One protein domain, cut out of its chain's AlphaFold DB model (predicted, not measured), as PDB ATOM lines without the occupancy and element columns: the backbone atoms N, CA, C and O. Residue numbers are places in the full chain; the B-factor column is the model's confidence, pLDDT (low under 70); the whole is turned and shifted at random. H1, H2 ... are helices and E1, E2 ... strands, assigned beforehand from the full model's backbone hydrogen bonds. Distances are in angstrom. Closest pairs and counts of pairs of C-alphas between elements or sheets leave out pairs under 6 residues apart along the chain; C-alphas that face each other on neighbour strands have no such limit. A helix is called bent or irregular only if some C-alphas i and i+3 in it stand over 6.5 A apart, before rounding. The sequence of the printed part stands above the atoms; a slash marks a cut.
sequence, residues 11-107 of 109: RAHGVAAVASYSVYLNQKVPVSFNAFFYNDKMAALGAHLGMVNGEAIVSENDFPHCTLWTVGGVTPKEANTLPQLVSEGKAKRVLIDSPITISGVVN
ATOM      1  N   ARG A  11     143.000 102.620 174.551       92.12
ATOM      2  CA  ARG A  11     143.208 102.115 175.928       92.12
ATOM      3  C   ARG A  11     142.249 102.717 176.958       92.12
ATOM      4  O   ARG A  11     142.123 102.148 178.030       92.12
ATOM      5  N   ALA A  12     141.669 103.880 176.671       91.75
ATOM      6  CA  ALA A  12     140.776 104.576 177.593       91.75
ATOM      7  C   ALA A  12     139.304 104.274 177.280       91.75
ATOM      8  O   ALA A  12     138.538 104.007 178.193       91.75
ATOM      9  N   HIS A  13     138.933 104.260 175.994       95.06
ATOM     10  CA  HIS A  13     137.531 104.200 175.552       95.06
ATOM     11  C   HIS A  13     137.195 102.911 174.777       95.06
ATOM     12  O   HIS A  13     136.042 102.644 174.461       95.06
ATOM     13  N   GLY A  14     138.194 102.077 174.466       96.12
ATOM     14  CA  GLY A  14     138.009 100.835 173.715       96.12
ATOM     15  C   GLY A  14     138.009 101.012 172.193       96.12
ATOM     16  O   GLY A  14     138.038 102.117 171.655       96.12
ATOM     17  N   VAL A  15     138.022  99.884 171.474       96.50
ATOM     18  CA  VAL A  15     138.092  99.868 169.998       96.50
ATOM     19  C   VAL A  15     136.798 100.368 169.366       96.50
ATOM     20  O   VAL A  15     136.863 101.101 168.387       96.50
ATOM     21  N   ALA A  16     135.641 100.009 169.929       96.50
ATOM     22  CA  ALA A  16     134.343 100.421 169.399       96.50
ATOM     23  C   ALA A  16     134.176 101.950 169.414       96.50
ATOM     24  O   ALA A  16     133.759 102.519 168.412       96.50
ATOM     25  N   ALA A  17     134.589 102.610 170.502       95.94
ATOM     26  CA  ALA A  17     134.559 104.068 170.606       95.94
ATOM     27  C   ALA A  17     135.518 104.749 169.620       95.94
ATOM     28  O   ALA A  17     135.213 105.805 169.101       95.94
ATOM     29  N   VAL A  18     136.678 104.158 169.316       96.75
ATOM     30  CA  VAL A  18     137.555 104.702 168.263       96.75
ATOM     31  C   VAL A  18     136.930 104.496 166.881       96.75
ATOM     32  O   VAL A  18     136.949 105.401 166.051       96.75
ATOM     33  N   ALA A  19     136.354 103.318 166.634       96.50
ATOM     34  CA  ALA A  19     135.762 102.967 165.350       96.50
ATOM     35  C   ALA A  19     134.516 103.798 165.013       96.50
ATOM     36  O   ALA A  19     134.285 104.044 163.834       96.50
ATOM     37  N   SER A  20     133.750 104.278 165.999       95.81
ATOM     38  CA  SER A  20     132.575 105.127 165.744       95.81
ATOM     39  C   SER A  20     132.924 106.409 164.977       95.81
ATOM     40  O   SER A  20     132.115 106.879 164.184       95.81
ATOM     41  N   TYR A  21     134.154 106.924 165.108       96.06
ATOM     42  CA  TYR A  21     134.626 108.097 164.364       96.06
ATOM     43  C   TYR A  21     134.974 107.809 162.895       96.06
ATOM     44  O   TYR A  21     135.298 108.742 162.159       96.06
ATOM     45  N   SER A  22     134.889 106.556 162.423       95.38
ATOM     46  CA  SER A  22     135.177 106.219 161.021       95.38
ATOM     47  C   SER A  22     134.248 106.934 160.043       95.38
ATOM     48  O   SER A  22     134.641 107.192 158.909       95.38
ATOM     49  N   VAL A  23     133.035 107.289 160.482       93.50
ATOM     50  CA  VAL A  23     132.071 108.062 159.685       93.50
ATOM     51  C   VAL A  23     132.593 109.461 159.336       93.50
ATOM     52  O   VAL A  23     132.226 110.009 158.300       93.50
ATOM     53  N   TYR A  24     133.507 110.014 160.141       95.06
ATOM     54  CA  TYR A  24     134.126 111.326 159.929       95.06
ATOM     55  C   TYR A  24     135.532 111.238 159.314       95.06
ATOM     56  O   TYR A  24     136.166 112.270 159.102       95.06
ATOM     57  N   LEU A  25     136.040 110.035 159.017       95.50
ATOM     58  CA  LEU A  25     137.407 109.831 158.530       95.50
ATOM     59  C   LEU A  25     137.678 110.645 157.255       95.50
ATOM     60  O   LEU A  25     136.863 110.668 156.335       95.50
ATOM     61  N   ASN A  26     138.841 111.301 157.194       95.94
ATOM     62  CA  ASN A  26     139.264 112.198 156.108       95.94
ATOM     63  C   ASN A  26     138.409 113.465 155.923       95.94
ATOM     64  O   ASN A  26     138.675 114.251 155.010       95.94
ATOM     65  N   GLN A  27     137.422 113.714 156.787       96.31
ATOM     66  CA  GLN A  27     136.637 114.943 156.752       96.31
ATOM     67  C   GLN A  27     137.328 116.054 157.548       96.31
ATOM     68  O   GLN A  27     138.013 115.808 158.546       96.31
ATOM     69  N   LYS A  28     137.154 117.297 157.083       96.62
ATOM     70  CA  LYS A  28     137.629 118.491 157.786       96.62
ATOM     71  C   LYS A  28     136.638 118.881 158.873       96.62
ATOM     72  O   LYS A  28     135.452 119.030 158.603       96.62
ATOM     73  N   VAL A  29     137.157 119.121 160.066       96.62
ATOM     74  CA  VAL A  29     136.407 119.546 161.245       96.62
ATOM     75  C   VAL A  29     136.928 120.911 161.668       96.62
ATOM     76  O   VAL A  29     138.138 121.045 161.886       96.62
ATOM     77  N   PRO A  30     136.069 121.935 161.786       97.06
ATOM     78  CA  PRO A  30     136.469 123.178 162.422       97.06
ATOM     79  C   PRO A  30     136.720 122.932 163.914       97.06
ATOM     80  O   PRO A  30     135.911 122.310 164.596       97.06
ATOM     81  N   VAL A  31     137.850 123.415 164.417       97.62
ATOM     82  CA  VAL A  31     138.267 123.321 165.816       97.62
ATOM     83  C   VAL A  31     138.580 124.724 166.305       97.62
ATOM     84  O   VAL A  31     139.469 125.383 165.759       97.62
ATOM     85  N   SER A  32     137.855 125.176 167.321       97.44
ATOM     86  CA  SER A  32     138.024 126.495 167.929       97.44
ATOM     87  C   SER A  32     138.785 126.384 169.243       97.44
ATOM     88  O   SER A  32     138.433 125.579 170.101       97.44
ATOM     89  N   PHE A  33     139.800 127.222 169.439       97.81
ATOM     90  CA  PHE A  33     140.558 127.285 170.687       97.81
ATOM     91  C   PHE A  33     140.193 128.539 171.476       97.81
ATOM     92  O   PHE A  33     140.284 129.647 170.949       97.81
ATOM     93  N   ASN A  34     139.791 128.367 172.736       96.19
ATOM     94  CA  ASN A  34     139.255 129.450 173.570       96.19
ATOM     95  C   ASN A  34     140.069 129.727 174.843       96.19
ATOM     96  O   ASN A  34     139.792 130.691 175.555       96.19
ATOM     97  N   ALA A  35     141.034 128.873 175.175       97.75
ATOM     98  CA  ALA A  35     141.848 129.040 176.367       97.75
ATOM     99  C   ALA A  35     143.192 128.326 176.238       97.75
ATOM    100  O   ALA A  35     143.290 127.237 175.672       97.75
ATOM    101  N   PHE A  36     144.215 128.930 176.829       98.25
ATOM    102  CA  PHE A  36     145.534 128.355 177.023       98.25
ATOM    103  C   PHE A  36     145.705 127.918 178.480       98.25
ATOM    104  O   PHE A  36     145.455 128.692 179.406       98.25
ATOM    105  N   PHE A  37     146.129 126.677 178.680       98.75
ATOM    106  CA  PHE A  37     146.363 126.067 179.982       98.75
ATOM    107  C   PHE A  37     147.839 125.720 180.115       98.75
ATOM    108  O   PHE A  37     148.399 125.110 179.204       98.75
ATOM    109  N   TYR A  38     148.466 126.066 181.237       98.69
ATOM    110  CA  TYR A  38     149.870 125.724 181.457       98.69
ATOM    111  C   TYR A  38     150.263 125.630 182.933       98.69
ATOM    112  O   TYR A  38     149.645 126.236 183.812       98.69
ATOM    113  N   ASN A  39     151.345 124.898 183.180       98.50
ATOM    114  CA  ASN A  39     152.175 124.974 184.379       98.50
ATOM    115  C   ASN A  39     153.655 124.781 183.988       98.50
ATOM    116  O   ASN A  39     154.012 124.882 182.816       98.50
ATOM    117  N   ASP A  40     154.520 124.510 184.960       97.81
ATOM    118  CA  ASP A  40     155.952 124.245 184.763       97.81
ATOM    119  C   ASP A  40     156.257 122.932 184.015       97.81
ATOM    120  O   ASP A  40     157.387 122.715 183.577       97.81
ATOM    121  N   LYS A  41     155.261 122.054 183.849       98.12
ATOM    122  CA  LYS A  41     155.421 120.708 183.285       98.12
ATOM    123  C   LYS A  41     154.783 120.520 181.920       98.12
ATOM    124  O   LYS A  41     155.211 119.640 181.180       98.12
ATOM    125  N   MET A  42     153.732 121.264 181.597       98.00
ATOM    126  CA  MET A  42     152.962 121.035 180.379       98.00
ATOM    127  C   MET A  42     152.133 122.250 179.977       98.00
ATOM    128  O   MET A  42     151.821 123.116 180.798       98.00
ATOM    129  N   ALA A  43     151.755 122.284 178.703       98.25
ATOM    130  CA  ALA A  43     150.939 123.335 178.121       98.25
ATOM    131  C   ALA A  43     149.974 122.773 177.066       98.25
ATOM    132  O   ALA A  43     150.358 121.925 176.254       98.25
ATOM    133  N   ALA A  44     148.733 123.260 177.048       98.31
ATOM    134  CA  ALA A  44     147.698 122.838 176.104       98.31
ATOM    135  C   ALA A  44     146.728 123.973 175.746       98.31
ATOM    136  O   ALA A  44     146.510 124.898 176.528       98.31
ATOM    137  N   LEU A  45     146.102 123.872 174.574       98.12
ATOM    138  CA  LEU A  45     144.952 124.692 174.190       98.12
ATOM    139  C   LEU A  45     143.664 123.906 174.420       98.12
ATOM    140  O   LEU A  45     143.540 122.788 173.923       98.12
ATOM    141  N   GLY A  46     142.706 124.497 175.132       98.00
ATOM    142  CA  GLY A  46     141.347 123.965 175.225       98.00
ATOM    143  C   GLY A  46     140.638 124.104 173.882       98.00
ATOM    144  O   GLY A  46     140.693 125.173 173.270       98.00
ATOM    145  N   ALA A  47     140.019 123.022 173.421       97.56
ATOM    146  CA  ALA A  47     139.423 122.916 172.099       97.56
ATOM    147  C   ALA A  47     137.903 122.741 172.182       97.56
ATOM    148  O   ALA A  47     137.389 122.014 173.027       97.56
ATOM    149  N   HIS A  48     137.206 123.359 171.238       96.69
ATOM    150  CA  HIS A  48     135.804 123.109 170.929       96.69
ATOM    151  C   HIS A  48     135.727 122.544 169.522       96.69
ATOM    152  O   HIS A  48     136.248 123.136 168.574       96.69
ATOM    153  N   LEU A  49     135.117 121.373 169.405       96.94
ATOM    154  CA  LEU A  49     134.941 120.682 168.138       96.94
ATOM    155  C   LEU A  49     133.663 121.190 167.476       96.94
ATOM    156  O   LEU A  49     132.628 121.335 168.126       96.94
ATOM    157  N   GLY A  50     133.753 121.503 166.192       96.12
ATOM    158  CA  GLY A  50     132.612 121.943 165.411       96.12
ATOM    159  C   GLY A  50     131.810 120.783 164.830       96.12
ATOM    160  O   GLY A  50     131.794 119.666 165.349       96.12
ATOM    161  N   MET A  51     131.126 121.073 163.727       95.06
ATOM    162  CA  MET A  51     130.205 120.144 163.081       95.06
ATOM    163  C   MET A  51     130.733 119.652 161.735       95.06
ATOM    164  O   MET A  51     131.461 120.366 161.039       95.06
ATOM    165  N   VAL A  52     130.291 118.462 161.342       92.12
ATOM    166  CA  VAL A  52     130.460 117.885 160.005       92.12
ATOM    167  C   VAL A  52     129.093 117.429 159.515       92.12
ATOM    168  O   VAL A  52     128.392 116.715 160.218       92.12
ATOM    169  N   ASN A  53     128.686 117.869 158.321       88.75
ATOM    170  CA  ASN A  53     127.379 117.543 157.727       88.75
ATOM    171  C   ASN A  53     126.170 117.827 158.648       88.75
ATOM    172  O   ASN A  53     125.153 117.148 158.568       88.75
ATOM    173  N   GLY A  54     126.274 118.840 159.516       90.25
ATOM    174  CA  GLY A  54     125.225 119.204 160.476       90.25
ATOM    175  C   GLY A  54     125.254 118.425 161.795       90.25
ATOM    176  O   GLY A  54     124.469 118.736 162.686       90.25
ATOM    177  N   GLU A  55     126.171 117.470 161.960       92.25
ATOM    178  CA  GLU A  55     126.359 116.718 163.203       92.25
ATOM    179  C   GLU A  55     127.536 117.273 164.006       92.25
ATOM    180  O   GLU A  55     128.622 117.493 163.467       92.25
ATOM    181  N   ALA A  56     127.332 117.497 165.305       94.00
ATOM    182  CA  ALA A  56     128.404 117.899 166.208       94.00
ATOM    183  C   ALA A  56     129.348 116.725 166.476       94.00
ATOM    184  O   ALA A  56     128.908 115.645 166.865       94.00
ATOM    185  N   ILE A  57     130.651 116.959 166.327       95.44
ATOM    186  CA  ILE A  57     131.653 115.979 166.737       95.44
ATOM    187  C   ILE A  57     131.929 116.193 168.218       95.44
ATOM    188  O   ILE A  57     132.374 117.258 168.638       95.44
ATOM    189  N   VAL A  58     131.680 115.159 169.007       94.81
ATOM    190  CA  VAL A  58     131.942 115.151 170.446       94.81
ATOM    191  C   VAL A  58     133.207 114.334 170.686       94.81
ATOM    192  O   VAL A  58     133.438 113.357 169.988       94.81
ATOM    193  N   SER A  59     134.064 114.761 171.612       96.69
ATOM    194  CA  SER A  59     135.193 113.943 172.071       96.69
ATOM    195  C   SER A  59     134.725 113.056 173.217       96.69
ATOM    196  O   SER A  59     133.931 113.494 174.044       96.69
ATOM    197  N   GLU A  60     135.290 111.858 173.328       96.56
ATOM    198  CA  GLU A  60     135.154 111.029 174.530       96.56
ATOM    199  C   GLU A  60     135.910 111.614 175.736       96.56
ATOM    200  O   GLU A  60     135.685 111.200 176.869       96.56
ATOM    201  N   ASN A  61     136.843 112.549 175.517       94.06
ATOM    202  CA  ASN A  61     137.533 113.228 176.610       94.06
ATOM    203  C   ASN A  61     136.685 114.400 177.125       94.06
ATOM    204  O   ASN A  61     136.351 115.298 176.350       94.06
ATOM    205  N   ASP A  62     136.483 114.478 178.445       94.06
ATOM    206  CA  ASP A  62     135.806 115.609 179.111       94.06
ATOM    207  C   ASP A  62     136.476 116.964 178.831       94.06
ATOM    208  O   ASP A  62     135.838 118.018 178.842       94.06
ATOM    209  N   PHE A  63     137.786 116.940 178.577       96.75
ATOM    210  CA  PHE A  63     138.572 118.097 178.177       96.75
ATOM    211  C   PHE A  63     139.188 117.866 176.794       96.75
ATOM    212  O   PHE A  63     140.338 117.417 176.690       96.75
ATOM    213  N   PRO A  64     138.460 118.180 175.708       97.12
ATOM    214  CA  PRO A  64     139.046 118.223 174.383       97.12
ATOM    215  C   PRO A  64     140.130 119.298 174.370       97.12
ATOM    216  O   PRO A  64     139.896 120.464 174.693       97.12
ATOM    217  N   HIS A  65     141.348 118.904 174.023       97.75
ATOM    218  CA  HIS A  65     142.484 119.808 174.043       97.75
ATOM    219  C   HIS A  65     143.530 119.396 173.022       97.75
ATOM    220  O   HIS A  65     143.579 118.257 172.555       97.75
ATOM    221  N   CYS A  66     144.396 120.348 172.714       97.25
ATOM    222  CA  CYS A  66     145.594 120.132 171.936       97.25
ATOM    223  C   CYS A  66     146.812 120.369 172.828       97.25
ATOM    224  O   CYS A  66     147.058 121.499 173.252       97.25
ATOM    225  N   THR A  67     147.580 119.319 173.120       97.50
ATOM    226  CA  THR A  67     148.818 119.476 173.897       97.50
ATOM    227  C   THR A  67     149.875 120.154 173.022       97.50
ATOM    228  O   THR A  67     150.134 119.709 171.904       97.50
ATOM    229  N   LEU A  68     150.478 121.232 173.525       96.62
ATOM    230  CA  LEU A  68     151.502 122.010 172.822       96.62
ATOM    231  C   LEU A  68     152.917 121.608 173.236       96.62
ATOM    232  O   LEU A  68     153.820 121.577 172.403       96.62
ATOM    233  N   TRP A  69     153.113 121.318 174.522       96.94
ATOM    234  CA  TRP A  69     154.425 121.015 175.081       96.94
ATOM    235  C   TRP A  69     154.311 120.240 176.395       96.94
ATOM    236  O   TRP A  69     153.359 120.430 177.156       96.94
ATOM    237  N   THR A  70     155.309 119.402 176.669       97.06
ATOM    238  CA  THR A  70     155.529 118.723 177.949       97.06
ATOM    239  C   THR A  70     157.019 118.733 178.281       97.06
ATOM    240  O   THR A  70     157.862 118.590 177.391       97.06
ATOM    241  N   VAL A  71     157.357 118.849 179.563       97.19
ATOM    242  CA  VAL A  71     158.714 118.599 180.057       97.19
ATOM    243  C   VAL A  71     159.068 117.113 179.900       97.19
ATOM    244  O   VAL A  71     158.191 116.251 179.805       97.19
ATOM    245  N   GLY A  72     160.364 116.794 179.861       96.38
ATOM    246  CA  GLY A  72     160.832 115.410 179.780       96.38
ATOM    247  C   GLY A  72     160.254 114.533 180.897       96.38
ATOM    248  O   GLY A  72     160.208 114.939 182.055       96.38
ATOM    249  N   GLY A  73     159.804 113.329 180.539       94.81
ATOM    250  CA  GLY A  73     159.188 112.376 181.471       94.81
ATOM    251  C   GLY A  73     157.685 112.568 181.701       94.81
ATOM    252  O   GLY A  73     157.053 111.646 182.206       94.81
ATOM    253  N   VAL A  74     157.102 113.697 181.283       95.69
ATOM    254  CA  VAL A  74     155.649 113.926 181.310       95.69
ATOM    255  C   VAL A  74     155.052 113.525 179.970       95.69
ATOM    256  O   VAL A  74     155.519 113.935 178.904       95.69
ATOM    257  N   THR A  75     154.011 112.702 180.012       93.81
ATOM    258  CA  THR A  75     153.316 112.252 178.805       93.81
ATOM    259  C   THR A  75     152.241 113.260 178.388       93.81
ATOM    260  O   THR A  75     151.586 113.839 179.254       93.81
ATOM    261  N   PRO A  76     151.948 113.430 177.082       93.06
ATOM    262  CA  PRO A  76     150.855 114.303 176.638       93.06
ATOM    263  C   PRO A  76     149.496 113.961 177.263       93.06
ATOM    264  O   PRO A  76     148.677 114.842 177.486       93.06
ATOM    265  N   LYS A  77     149.267 112.688 177.619       92.38
ATOM    266  CA  LYS A  77     148.042 112.249 178.302       92.38
ATOM    267  C   LYS A  77     147.816 112.982 179.631       92.38
ATOM    268  O   LYS A  77     146.664 113.189 180.004       92.38
ATOM    269  N   GLU A  78     148.869 113.372 180.343       95.25
ATOM    270  CA  GLU A  78     148.740 114.076 181.626       95.25
ATOM    271  C   GLU A  78     148.107 115.466 181.475       95.25
ATOM    272  O   GLU A  78     147.478 115.943 182.420       95.25
ATOM    273  N   ALA A  79     148.152 116.069 180.280       96.50
ATOM    274  CA  ALA A  79     147.503 117.350 179.993       96.50
ATOM    275  C   ALA A  79     145.973 117.315 180.161       96.50
ATOM    276  O   ALA A  79     145.372 118.362 180.402       96.50
ATOM    277  N   ASN A  80     145.349 116.128 180.166       96.25
ATOM    278  CA  ASN A  80     143.939 115.965 180.545       96.25
ATOM    279  C   ASN A  80     143.633 116.492 181.959       96.25
ATOM    280  O   ASN A  80     142.500 116.863 182.243       96.25
ATOM    281  N   THR A  81     144.632 116.546 182.847       97.12
ATOM    282  CA  THR A  81     144.467 117.008 184.235       97.12
ATOM    283  C   THR A  81     144.563 118.527 184.390       97.12
ATOM    284  O   THR A  81     144.277 119.049 185.466       97.12
ATOM    285  N   LEU A  82     144.930 119.270 183.337       98.31
ATOM    286  CA  LEU A  82     145.125 120.723 183.409       98.31
ATOM    287  C   LEU A  82     143.906 121.496 183.946       98.31
ATOM    288  O   LEU A  82     144.119 122.377 184.780       98.31
ATOM    289  N   PRO A  83     142.649 121.190 183.566       98.06
ATOM    290  CA  PRO A  83     141.487 121.856 184.153       98.06
ATOM    291  C   PRO A  83     141.385 121.651 185.670       98.06
ATOM    292  O   PRO A  83     141.144 122.609 186.406       98.06
ATOM    293  N   GLN A  84     141.640 120.428 186.148       98.12
ATOM    294  CA  GLN A  84     141.666 120.128 187.577       98.12
ATOM    295  C   GLN A  84     142.806 120.886 188.268       98.12
ATOM    296  O   GLN A  84     142.581 121.553 189.276       98.12
ATOM    297  N   LEU A  85     144.011 120.879 187.696       98.44
ATOM    298  CA  LEU A  85     145.154 121.610 188.252       98.44
ATOM    299  C   LEU A  85     144.902 123.122 188.326       98.44
ATOM    300  O   LEU A  85     145.364 123.764 189.266       98.44
ATOM    301  N   VAL A  86     144.148 123.698 187.383       98.56
ATOM    302  CA  VAL A  86     143.703 125.099 187.466       98.56
ATOM    303  C   VAL A  86     142.776 125.302 188.663       98.56
ATOM    304  O   VAL A  86     142.973 126.255 189.413       98.56
ATOM    305  N   SER A  87     141.806 124.405 188.876       98.19
ATOM    306  CA  SER A  87     140.894 124.483 190.030       98.19
ATOM    307  C   SER A  87     141.622 124.367 191.376       98.19
ATOM    308  O   SER A  87     141.218 124.986 192.355       98.19
ATOM    309  N   GLU A  88     142.745 123.647 191.401       98.38
ATOM    310  CA  GLU A  88     143.617 123.484 192.569       98.38
ATOM    311  C   GLU A  88     144.669 124.603 192.712       98.38
ATOM    312  O   GLU A  88     145.492 124.564 193.626       98.38
ATOM    313  N   GLY A  89     144.707 125.579 191.796       98.38
ATOM    314  CA  GLY A  89     145.701 126.660 191.789       98.38
ATOM    315  C   GLY A  89     147.118 126.242 191.364       98.38
ATOM    316  O   GLY A  89     148.052 127.036 191.485       98.38
ATOM    317  N   LYS A  90     147.292 125.021 190.843       98.50
ATOM    318  CA  LYS A  90     148.571 124.424 190.399       98.50
ATOM    319  C   LYS A  90     148.872 124.630 188.912       98.50
ATOM    320  O   LYS A  90     149.948 124.270 188.441       98.50
ATOM    321  N   ALA A  91     147.924 125.181 188.166       98.62
ATOM    322  CA  ALA A  91     148.083 125.576 186.775       98.62
ATOM    323  C   ALA A  91     147.381 126.915 186.529       98.62
ATOM    324  O   ALA A  91     146.600 127.402 187.352       98.62
ATOM    325  N   LYS A  92     147.666 127.528 185.384       98.75
ATOM    326  CA  LYS A  92     147.045 128.774 184.937       98.75
ATOM    327  C   LYS A  92     146.166 128.510 183.722       98.75
ATOM    328  O   LYS A  92     146.531 127.726 182.851       98.75
ATOM    329  N   ARG A  93     145.029 129.208 183.665       98.56
ATOM    330  CA  ARG A  93     144.163 129.314 182.487       98.56
ATOM    331  C   ARG A  93     144.161 130.758 182.012       98.56
ATOM    332  O   ARG A  93     143.791 131.646 182.776       98.56
ATOM    333  N   VAL A  94     144.529 130.975 180.759       98.19
ATOM    334  CA  VAL A  94     144.437 132.265 180.074       98.19
ATOM    335  C   VAL A  94     143.339 132.142 179.028       98.19
ATOM    336  O   VAL A  94     143.401 131.257 178.179       98.19
ATOM    337  N   LEU A  95     142.305 132.974 179.126       97.19
ATOM    338  CA  LEU A  95     141.227 132.991 178.140       97.19
ATOM    339  C   LEU A  95     141.710 133.646 176.844       97.19
ATOM    340  O   LEU A  95     142.554 134.541 176.868       97.19
ATOM    341  N   ILE A  96     141.181 133.172 175.721       95.88
ATOM    342  CA  ILE A  96     141.396 133.752 174.400       95.88
ATOM    343  C   ILE A  96     140.088 134.444 174.020       95.88
ATOM    344  O   ILE A  96     139.121 133.779 173.650       95.88
ATOM    345  N   ASP A  97     140.063 135.773 174.136       89.81
ATOM    346  CA  ASP A  97     138.842 136.580 173.979       89.81
ATOM    347  C   ASP A  97     138.218 136.459 172.582       89.81
ATOM    348  O   ASP A  97     137.002 136.522 172.427       89.81
ATOM    349  N   SER A  98     139.047 136.254 171.558       93.31
ATOM    350  CA  SER A  98     138.616 135.943 170.193       93.31
ATOM    351  C   SER A  98     139.074 134.532 169.827       93.31
ATOM    352  O   SER A  98     140.233 134.367 169.433       93.31
ATOM    353  N   PRO A  99     138.212 133.506 169.980       91.88
ATOM    354  CA  PRO A  99     138.586 132.129 169.701       91.88
ATOM    355  C   PRO A  99     139.137 131.961 168.288       91.88
ATOM    356  O   PRO A  99     138.572 132.455 167.311       91.88
ATOM    357  N   ILE A 100     140.243 131.233 168.182       93.94
ATOM    358  CA  ILE A 100     140.890 130.964 166.899       93.94
ATOM    359  C   ILE A 100     140.351 129.640 166.377       93.94
ATOM    360  O   ILE A 100     140.518 128.609 167.030       93.94
ATOM    361  N   THR A 101     139.732 129.663 165.199       96.31
ATOM    362  CA  THR A 101     139.207 128.461 164.545       96.31
ATOM    363  C   THR A 101     140.107 128.045 163.394       96.31
ATOM    364  O   THR A 101     140.355 128.827 162.477       96.31
ATOM    365  N   ILE A 102     140.558 126.795 163.414       95.88
ATOM    366  CA  ILE A 102     141.281 126.160 162.305       95.88
ATOM    367  C   ILE A 102     140.560 124.882 161.880       95.88
ATOM    368  O   ILE A 102     139.691 124.391 162.590       95.88
ATOM    369  N   SER A 103     140.902 124.321 160.721       95.81
ATOM    370  CA  SER A 103     140.371 123.020 160.293       95.81
ATOM    371  C   SER A 103     141.385 121.905 160.541       95.81
ATOM    372  O   SER A 103     142.518 121.995 160.070       95.81
ATOM    373  N   GLY A 104     140.966 120.844 161.229       94.94
ATOM    374  CA  GLY A 104     141.705 119.584 161.353       94.94
ATOM    375  C   GLY A 104     141.066 118.486 160.503       94.94
ATOM    376  O   GLY A 104     139.874 118.547 160.226       94.94
ATOM    377  N   VAL A 105     141.840 117.487 160.078       96.38
ATOM    378  CA  VAL A 105     141.308 116.302 159.382       96.38
ATOM    379  C   VAL A 105     141.240 115.143 160.370       96.38
ATOM    380  O   VAL A 105     142.235 114.857 161.039       96.38
ATOM    381  N   VAL A 106     140.090 114.475 160.465       96.44
ATOM    382  CA  VAL A 106     139.945 113.285 161.322       96.44
ATOM    383  C   VAL A 106     140.761 112.137 160.740       96.44
ATOM    384  O   VAL A 106     140.618 111.801 159.561       96.44
ATOM    385  N   ASN A 107     141.599 111.526 161.577       96.00
ATOM    386  CA  ASN A 107     142.435 110.388 161.212       96.00
ATOM    387  C   ASN A 107     142.663 109.451 162.411       96.00
ATOM    388  O   ASN A 107     142.486 109.854 163.563       96.00
TER     389      ASN A 107
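What this domain is: This is residues 11 to 107 of the 109 residues of an uncharacterized protein of Aegilops tauschii subsp. strangulata (UniProt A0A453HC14). A strongly twisted sheet of four strands, with its long strands E1 and E4 sharply bent, is covered over part of one face by helix H2. Helix H1 lies off the sheet, before the beginning of E1, and a long loop joins E2 to E3. The printed part has 97 residues, in the order H1 E1 E2 E3 H2 E4; the sheet is antiparallel, order E3 E2 E1 E4, and the class is mixed, helices and strands. It is compact, with a radius of gyration of the C-alphas of 14.4 A and spans of 39 by 34 by 22 A.

Where its parts are: H1, residues 11 to 24, begins at C-alpha 11 (143.208, 102.115, 175.928) and is 20.6 A long. E1 is residues 28 to 38, 27.6 A, and bends by 66 degrees at residue 34. E2 is residues 42 to 49, E3 residues 65 to 70, and H2 residues 76 to 87, 19.5 A. E4, residues 92 to 105, 29.0 A, bends by 91 degrees at residue 97 and ends at C-alpha 105 (141.308, 116.302, 159.382).

How they stand to each other: H1 is not on the sheet and is apart from H2. E1, E2 and E3 form a meander, each strand the antiparallel neighbour of the one before. N 44 and O 37 are 2.9 A apart between E2 and E1, N 66 and O 45 2.9 A between E3 and E2, and N 31 and O 102 2.8 A between E1 and E4, within hydrogen-bond range. H2 is on one face, making two layers, helix over sheet, at a height over the sheet of 8.1 A; its closest C-alphas to E3 are Pro 76 and Thr 67, 6.2 A. Both helices are irregular: C-alphas 12 and 15 are 9.3 A apart, and 80 and 83 7.3 A. O i to N i+4 pairs within range are 3 of 10 in H1 and 3 of 8 in H2; O i to N i+3 pairs are 5 of 11 and 8 of 9.

The domain as a whole: The C-alphas farthest apart, Gly 54 and Gly 72, are 40.7 A apart. The printed part has no cut. The link E2 to E3, 15 residues, is long, and its residues 51 to 52 pair antiparallel with 55 to 56. No printed residue is under 70 in pLDDT.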